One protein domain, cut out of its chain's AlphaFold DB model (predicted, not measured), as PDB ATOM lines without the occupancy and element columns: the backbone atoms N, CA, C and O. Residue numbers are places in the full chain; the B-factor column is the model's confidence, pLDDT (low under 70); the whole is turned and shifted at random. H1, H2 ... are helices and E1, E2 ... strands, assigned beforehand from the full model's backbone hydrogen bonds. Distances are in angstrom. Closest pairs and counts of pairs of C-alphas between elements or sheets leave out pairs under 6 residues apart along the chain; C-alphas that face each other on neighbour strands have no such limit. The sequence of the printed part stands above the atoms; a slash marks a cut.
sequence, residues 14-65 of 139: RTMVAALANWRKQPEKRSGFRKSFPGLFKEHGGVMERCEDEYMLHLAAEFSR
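Overview. This is residues 14 to 65 of the 139 residues of an uncharacterized protein of Hordeum vulgare subsp. vulgare (UniProt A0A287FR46). Look for a flat, open bracket: helix H2 is its back, helix H1 meets one end of H2 as a corner, and helix H3 leaves from beyond the other end, so that H1 and H3 are two arms with an empty gap between them. The small hairpin E1 and E2 sits between H2 and H3, and its turn at residues 45 to 47 points away from the arms; the free parts of the arms, residues 14 to 19 and 60 to 65, stick out. The printed part has 52 residues with three named helices and two named strands, in the order H1, H2, E1, E2, H3; the two strands make one antiparallel sheet of order E1 - E2, and the class is mostly helix. The whole is loose, with a radius of gyration of the C-alphas of 13.0 A, and spans 33 by 31 by 14 A.

Arrangement. Begin at H1, residues 14 to 23, and go on to H2, residues 27 to 36. The two are close but not clearly touching; their closest C-alphas, those of Trp 23 and Arg 30, are 6.3 A apart. Their lines are about perpendicular, but only just, at 71 degrees. Next comes E1, residues 41 to 44, whose closest C-alpha pair with H2 is Arg 34 and Phe 41, 6.1 A apart. E1 forms a hairpin with E2, residues 48 to 51: the two are antiparallel, with 135 degrees between their directions. Check N 42 and O 50 at 2.9 A, and N 50 and O 42 at 2.8 A, both within hydrogen-bond range. H2 and E2 are apart, but only just, at 8.5 A. The last element is H3, residues 53 to 65; it is apart from H1, H2 and E1. In H1, H2 and H3 every O i to N i+4 pair is within hydrogen-bond range.

Along the chain. Find C-alpha 14 at (-13.034, 29.929, -32.919); from there H1 runs 14.3 A to C-alpha 23. H2 runs from C-alpha 27 at (-19.459, 40.525, -16.435) to C-alpha 36, also 14.3 A. E1 covers 9.2 A from Phe 41 to His 44, and E2 covers 9.9 A from Met 48 to Cys 51. H3, the longest helix, runs 18.5 A from Asp 53 to C-alpha 65 at (-5.192, 10.980, -19.266).

Size, cuts and confidence. The two C-alphas farthest apart are those of Gly 46 and Arg 65, at 35.1 A. The printed part has no cut, and its four links, H1 to H2, H2 to E1, E1 to E2 and E2 to H3, are tight. The mean pLDDT of the printed part is 87.9, and no printed residue is under 70.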
ATOM      1  N   ARG A  14     -12.585  28.628 -32.405       86.69
ATOM      2  CA  ARG A  14     -13.034  29.929 -32.919       86.69
ATOM      3  C   ARG A  14     -14.313  30.362 -32.225       86.69
ATOM      4  O   ARG A  14     -14.379  31.488 -31.723       86.69
ATOM      5  N   THR A  15     -15.295  29.470 -32.143       87.69
ATOM      6  CA  THR A  15     -16.542  29.734 -31.417       87.69
ATOM      7  C   THR A  15     -16.276  29.950 -29.931       87.69
ATOM      8  O   THR A  15     -16.836  30.874 -29.335       87.69
ATOM      9  N   MET A  16     -15.369  29.175 -29.333       85.12
ATOM     10  CA  MET A  16     -15.018  29.316 -27.920       85.12
ATOM     11  C   MET A  16     -14.341  30.666 -27.632       85.12
ATOM     12  O   MET A  16     -14.743  31.379 -26.709       85.12
ATOM     13  N   VAL A  17     -13.370  31.076 -28.454       87.94
ATOM     14  CA  VAL A  17     -12.704  32.383 -28.342       87.94
ATOM     15  C   VAL A  17     -13.696  33.523 -28.570       87.94
ATOM     16  O   VAL A  17     -13.700  34.482 -27.796       87.94
ATOM     17  N   ALA A  18     -14.574  33.424 -29.571       89.00
ATOM     18  CA  ALA A  18     -15.602  34.430 -29.828       89.00
ATOM     19  C   ALA A  18     -16.577  34.568 -28.644       89.00
ATOM     20  O   ALA A  18     -16.899  35.685 -28.223       89.00
ATOM     21  N   ALA A  19     -16.998  33.449 -28.050       86.38
ATOM     22  CA  ALA A  19     -17.832  33.443 -26.853       86.38
ATOM     23  C   ALA A  19     -17.124  34.120 -25.665       86.38
ATOM     24  O   ALA A  19     -17.695  35.022 -25.045       86.38
ATOM     25  N   LEU A  20     -15.862  33.766 -25.392       85.56
ATOM     26  CA  LEU A  20     -15.064  34.362 -24.310       85.56
ATOM     27  C   LEU A  20     -14.776  35.856 -24.537       85.56
ATOM     28  O   LEU A  20     -14.790  36.646 -23.587       85.56
ATOM     29  N   ALA A  21     -14.558  36.274 -25.785       88.00
ATOM     30  CA  ALA A  21     -14.407  37.682 -26.144       88.00
ATOM     31  C   ALA A  21     -15.694  38.468 -25.849       88.00
ATOM     32  O   ALA A  21     -15.636  39.549 -25.257       88.00
ATOM     33  N   ASN A  22     -16.860  37.897 -26.168       86.62
ATOM     34  CA  ASN A  22     -18.159  38.495 -25.860       86.62
ATOM     35  C   ASN A  22     -18.427  38.587 -24.351       86.62
ATOM     36  O   ASN A  22     -19.030  39.563 -23.902       86.62
ATOM     37  N   TRP A  23     -17.908  37.659 -23.539       86.44
ATOM     38  CA  TRP A  23     -18.010  37.736 -22.074       86.44
ATOM     39  C   TRP A  23     -17.291  38.952 -21.475       86.44
ATOM     40  O   TRP A  23     -17.598  39.348 -20.354       86.44
ATOM     41  N   ARG A  24     -16.363  39.603 -22.199       80.06
ATOM     42  CA  ARG A  24     -15.812  40.905 -21.763       80.06
ATOM     43  C   ARG A  24     -16.878  41.990 -21.649       80.06
ATOM     44  O   ARG A  24     -16.707  42.891 -20.839       80.06
ATOM     45  N   LYS A  25     -17.961  41.876 -22.418       85.75
ATOM     46  CA  LYS A  25     -19.103  42.795 -22.391       85.75
ATOM     47  C   LYS A  25     -20.214  42.336 -21.428       85.75
ATOM     48  O   LYS A  25     -21.220  43.023 -21.332       85.75
ATOM     49  N   GLN A  26     -20.051  41.182 -20.767       88.38
ATOM     50  CA  GLN A  26     -21.074  40.488 -19.962       88.38
ATOM     51  C   GLN A  26     -20.464  39.972 -18.638       88.38
ATOM     52  O   GLN A  26     -20.202  38.770 -18.489       88.38
ATOM     53  N   PRO A  27     -20.142  40.874 -17.686       85.31
ATOM     54  CA  PRO A  27     -19.459  40.525 -16.435       85.31
ATOM     55  C   PRO A  27     -20.240  39.529 -15.566       85.31
ATOM     56  O   PRO A  27     -19.632  38.698 -14.887       85.31
ATOM     57  N   GLU A  28     -21.568  39.550 -15.626       89.25
ATOM     58  CA  GLU A  28     -22.464  38.620 -14.939       89.25
ATOM     59  C   GLU A  28     -22.270  37.171 -15.397       89.25
ATOM     60  O   GLU A  28     -22.234  36.272 -14.558       89.25
ATOM     61  N   LYS A  29     -22.037  36.928 -16.697       87.44
ATOM     62  CA  LYS A  29     -21.744  35.576 -17.202       87.44
ATOM     63  C   LYS A  29     -20.405  35.066 -16.701       87.44
ATOM     64  O   LYS A  29     -20.301  33.913 -16.290       87.44
ATOM     65  N   ARG A  30     -19.389  35.934 -16.684       85.19
ATOM     66  CA  ARG A  30     -18.075  35.591 -16.130       85.19
ATOM     67  C   ARG A  30     -18.163  35.287 -14.633       85.19
ATOM     68  O   ARG A  30     -17.569  34.310 -14.192       85.19
ATOM     69  N   SER A  31     -18.895  36.097 -13.867       86.12
ATOM     70  CA  SER A  31     -19.103  35.854 -12.434       86.12
ATOM     71  C   SER A  31     -19.878  34.556 -12.193       86.12
ATOM     72  O   SER A  31     -19.458  33.745 -11.373       86.12
ATOM     73  N   GLY A  32     -20.955  34.319 -12.947       88.62
ATOM     74  CA  GLY A  32     -21.727  33.079 -12.878       88.62
ATOM     75  C   GLY A  32     -20.867  31.851 -13.168       88.62
ATOM     76  O   GLY A  32     -20.883  30.907 -12.388       88.62
ATOM     77  N   PHE A  33     -20.042  31.900 -14.219       87.69
ATOM     78  CA  PHE A  33     -19.097  30.827 -14.533       87.69
ATOM     79  C   PHE A  33     -18.150  30.534 -13.368       87.69
ATOM     80  O   PHE A  33     -18.016  29.380 -12.982       87.69
ATOM     81  N   ARG A  34     -17.527  31.554 -12.768       87.56
ATOM     82  CA  ARG A  34     -16.620  31.342 -11.626       87.56
ATOM     83  C   ARG A  34     -17.327  30.699 -10.436       87.56
ATOM     84  O   ARG A  34     -16.798  29.754  -9.862       87.56
ATOM     85  N   LYS A  35     -18.550  31.143 -10.131       88.31
ATOM     86  CA  LYS A  35     -19.379  30.570  -9.058       88.31
ATOM     87  C   LYS A  35     -19.774  29.114  -9.317       88.31
ATOM     88  O   LYS A  35     -19.935  28.364  -8.361       88.31
ATOM     89  N   SER A  36     -19.889  28.701 -10.579       89.62
ATOM     90  CA  SER A  36     -20.132  27.299 -10.940       89.62
ATOM     91  C   SER A  36     -18.931  26.381 -10.673       89.62
ATOM     92  O   SER A  36     -19.108  25.166 -10.639       89.62
ATOM     93  N   PHE A  37     -17.727  26.930 -10.461       86.75
ATOM     94  CA  PHE A  37     -16.502  26.166 -10.199       86.75
ATOM     95  C   PHE A  37     -15.782  26.657  -8.927       86.75
ATOM     96  O   PHE A  37     -14.668  27.183  -9.007       86.75
ATOM     97  N   PRO A  38     -16.369  26.453  -7.733       80.31
ATOM     98  CA  PRO A  38     -15.838  26.987  -6.472       80.31
ATOM     99  C   PRO A  38     -14.480  26.388  -6.057       80.31
ATOM    100  O   PRO A  38     -13.769  26.969  -5.247       80.31
ATOM    101  N   GLY A  39     -14.103  25.224  -6.602       83.12
ATOM    102  CA  GLY A  39     -12.776  24.629  -6.395       83.12
ATOM    103  C   GLY A  39     -11.688  25.182  -7.322       83.12
ATOM    104  O   GLY A  39     -10.510  25.061  -7.001       83.12
ATOM    105  N   LEU A  40     -12.079  25.789  -8.448       88.44
ATOM    106  CA  LEU A  40     -11.172  26.339  -9.458       88.44
ATOM    107  C   LEU A  40     -10.856  27.814  -9.194       88.44
ATOM    108  O   LEU A  40      -9.743  28.251  -9.458       88.44
ATOM    109  N   PHE A  41     -11.827  28.576  -8.684       90.19
ATOM    110  CA  PHE A  41     -11.651  29.980  -8.325       90.19
ATOM    111  C   PHE A  41     -11.940  30.177  -6.839       90.19
ATOM    112  O   PHE A  41     -13.060  29.923  -6.400       90.19
ATOM    113  N   LYS A  42     -10.953  30.660  -6.079       87.31
ATOM    114  CA  LYS A  42     -11.100  30.952  -4.647       87.31
ATOM    115  C   LYS A  42     -10.815  32.407  -4.339       87.31
ATOM    116  O   LYS A  42      -9.999  33.055  -4.992       87.31
ATOM    117  N   GLU A  43     -11.485  32.917  -3.317       86.69
ATOM    118  CA  GLU A  43     -11.232  34.257  -2.811       86.69
ATOM    119  C   GLU A  43      -9.822  34.352  -2.216       86.69
ATOM    120  O   GLU A  43      -9.396  33.523  -1.413       86.69
ATOM    121  N   HIS A  44      -9.090  35.381  -2.624       85.38
ATOM    122  CA  HIS A  44      -7.728  35.648  -2.206       85.38
ATOM    123  C   HIS A  44      -7.671  37.011  -1.519       85.38
ATOM    124  O   HIS A  44      -7.787  38.063  -2.157       85.38
ATOM    125  N   GLY A  45      -7.518  36.980  -0.193       82.50
ATOM    126  CA  GLY A  45      -7.331  38.172   0.636       82.50
ATOM    127  C   GLY A  45      -8.507  39.155   0.647       82.50
ATOM    128  O   GLY A  45      -8.291  40.318   0.962       82.50
ATOM    129  N   GLY A  46      -9.720  38.737   0.270       82.00
ATOM    130  CA  GLY A  46     -10.893  39.621   0.215       82.00
ATOM    131  C   GLY A  46     -10.900  40.621  -0.948       82.00
ATOM    132  O   GLY A  46     -11.778  41.476  -1.019       82.00
ATOM    133  N   VAL A  47      -9.905  40.555  -1.841       84.81
ATOM    134  CA  VAL A  47      -9.704  41.548  -2.914       84.81
ATOM    135  C   VAL A  47     -10.102  40.993  -4.279       84.81
ATOM    136  O   VAL A  47     -10.622  41.721  -5.123       84.81
ATOM    137  N   MET A  48      -9.847  39.707  -4.524       85.56
ATOM    138  CA  MET A  48     -10.116  39.085  -5.817       85.56
ATOM    139  C   MET A  48     -10.334  37.584  -5.693       85.56
ATOM    140  O   MET A  48      -9.849  36.946  -4.768       85.56
ATOM    141  N   GLU A  49     -10.992  37.005  -6.689       86.50
ATOM    142  CA  GLU A  49     -10.972  35.563  -6.913       86.50
ATOM    143  C   GLU A  49      -9.733  35.201  -7.742       86.50
ATOM    144  O   GLU A  49      -9.523  35.754  -8.830       86.50
ATOM    145  N   ARG A  50      -8.921  34.268  -7.247       88.38
ATOM    146  CA  ARG A  50      -7.748  33.720  -7.929       88.38
ATOM    147  C   ARG A  50      -8.059  32.315  -8.446       88.38
ATOM    148  O   ARG A  50      -8.796  31.566  -7.816       88.38
ATOM    149  N   CYS A  51      -7.498  31.978  -9.604       90.00
ATOM    150  CA  CYS A  51      -7.487  30.606 -10.100       90.00
ATOM    151  C   CYS A  51      -6.546  29.746  -9.242       90.00
ATOM    152  O   CYS A  51      -5.425  30.166  -8.950       90.00
ATOM    153  N   GLU A  52      -6.985  28.557  -8.858       91.62
ATOM    154  CA  GLU A  52      -6.194  27.632  -8.053       91.62
ATOM    155  C   GLU A  52      -5.214  26.854  -8.941       91.62
ATOM    156  O   GLU A  52      -5.609  25.992  -9.729       91.62
ATOM    157  N   ASP A  53      -3.921  27.155  -8.802       90.00
ATOM    158  CA  ASP A  53      -2.862  26.596  -9.652       90.00
ATOM    159  C   ASP A  53      -2.775  25.058  -9.536       90.00
ATOM    160  O   ASP A  53      -2.619  24.361 -10.538       90.00
ATOM    161  N   GLU A  54      -2.963  24.506  -8.332       89.50
ATOM    162  CA  GLU A  54      -3.001  23.055  -8.102       89.50
ATOM    163  C   GLU A  54      -4.181  22.388  -8.826       89.50
ATOM    164  O   GLU A  54      -4.024  21.338  -9.454       89.50
ATOM    165  N   TYR A  55      -5.351  23.035  -8.822       89.12
ATOM    166  CA  TYR A  55      -6.517  22.545  -9.553       89.12
ATOM    167  C   TYR A  55      -6.261  22.558 -11.065       89.12
ATOM    168  O   TYR A  55      -6.630  21.615 -11.767       89.12
ATOM    169  N   MET A  56      -5.596  23.597 -11.579       89.62
ATOM    170  CA  MET A  56      -5.220  23.678 -12.995       89.62
ATOM    171  C   MET A  56      -4.247  22.570 -13.406       89.62
ATOM    172  O   MET A  56      -4.415  21.986 -14.479       89.62
ATOM    173  N   LEU A  57      -3.267  22.243 -12.559       91.88
ATOM    174  CA  LEU A  57      -2.355  21.121 -12.795       91.88
ATOM    175  C   LEU A  57      -3.101  19.784 -12.813       91.88
ATOM    176  O   LEU A  57      -2.899  18.983 -13.728       91.88
ATOM    177  N   HIS A  58      -4.004  19.566 -11.853       91.12
ATOM    178  CA  HIS A  58      -4.836  18.366 -11.816       91.12
ATOM    179  C   HIS A  58      -5.710  18.250 -13.074       91.12
ATOM    180  O   HIS A  58      -5.753  17.203 -13.717       91.12
ATOM    181  N   LEU A  59      -6.355  19.342 -13.485       90.88
ATOM    182  CA  LEU A  59      -7.188  19.371 -14.683       90.88
ATOM    183  C   LEU A  59      -6.379  19.067 -15.957       90.88
ATOM    184  O   LEU A  59      -6.835  18.304 -16.808       90.88
ATOM    185  N   ALA A  60      -5.165  19.611 -16.075       92.25
ATOM    186  CA  ALA A  60      -4.265  19.307 -17.186       92.25
ATOM    187  C   ALA A  60      -3.868  17.819 -17.219       92.25
ATOM    188  O   ALA A  60      -3.859  17.205 -18.292       92.25
ATOM    189  N   ALA A  61      -3.591  17.222 -16.056       93.62
ATOM    190  CA  ALA A  61      -3.297  15.796 -15.941       93.62
ATOM    191  C   ALA A  61      -4.495  14.931 -16.371       93.62
ATOM    192  O   ALA A  61      -4.333  14.008 -17.174       93.62
ATOM    193  N   GLU A  62      -5.704  15.271 -15.918       94.06
ATOM    194  CA  GLU A  62      -6.932  14.548 -16.266       94.06
ATOM    195  C   GLU A  62      -7.259  14.647 -17.763       94.06
ATOM    196  O   GLU A  62      -7.586  13.634 -18.388       94.06
ATOM    197  N   PHE A  63      -7.099  15.824 -18.377       92.44
ATOM    198  CA  PHE A  63      -7.262  15.975 -19.827       92.44
ATOM    199  C   PHE A  63      -6.226  15.172 -20.611       92.44
ATOM    200  O   PHE A  63      -6.567  14.551 -21.618       92.44
ATOM    201  N   SER A  64      -4.975  15.137 -20.148       92.19
ATOM    202  CA  SER A  64      -3.941  14.306 -20.766       92.19
ATOM    203  C   SER A  64      -4.280  12.816 -20.656       92.19
ATOM    204  O   SER A  64      -4.185  12.088 -21.647       92.19
ATOM    205  N   ARG A  65      -4.746  12.364 -19.483       93.38
ATOM    206  CA  ARG A  65      -5.192  10.980 -19.266       93.38
ATOM    207  C   ARG A  65      -6.349  10.622 -20.197       93.38
ATOM    208  O   ARG A  65      -6.290   9.593 -20.867       93.38
TER     209      ARG A  65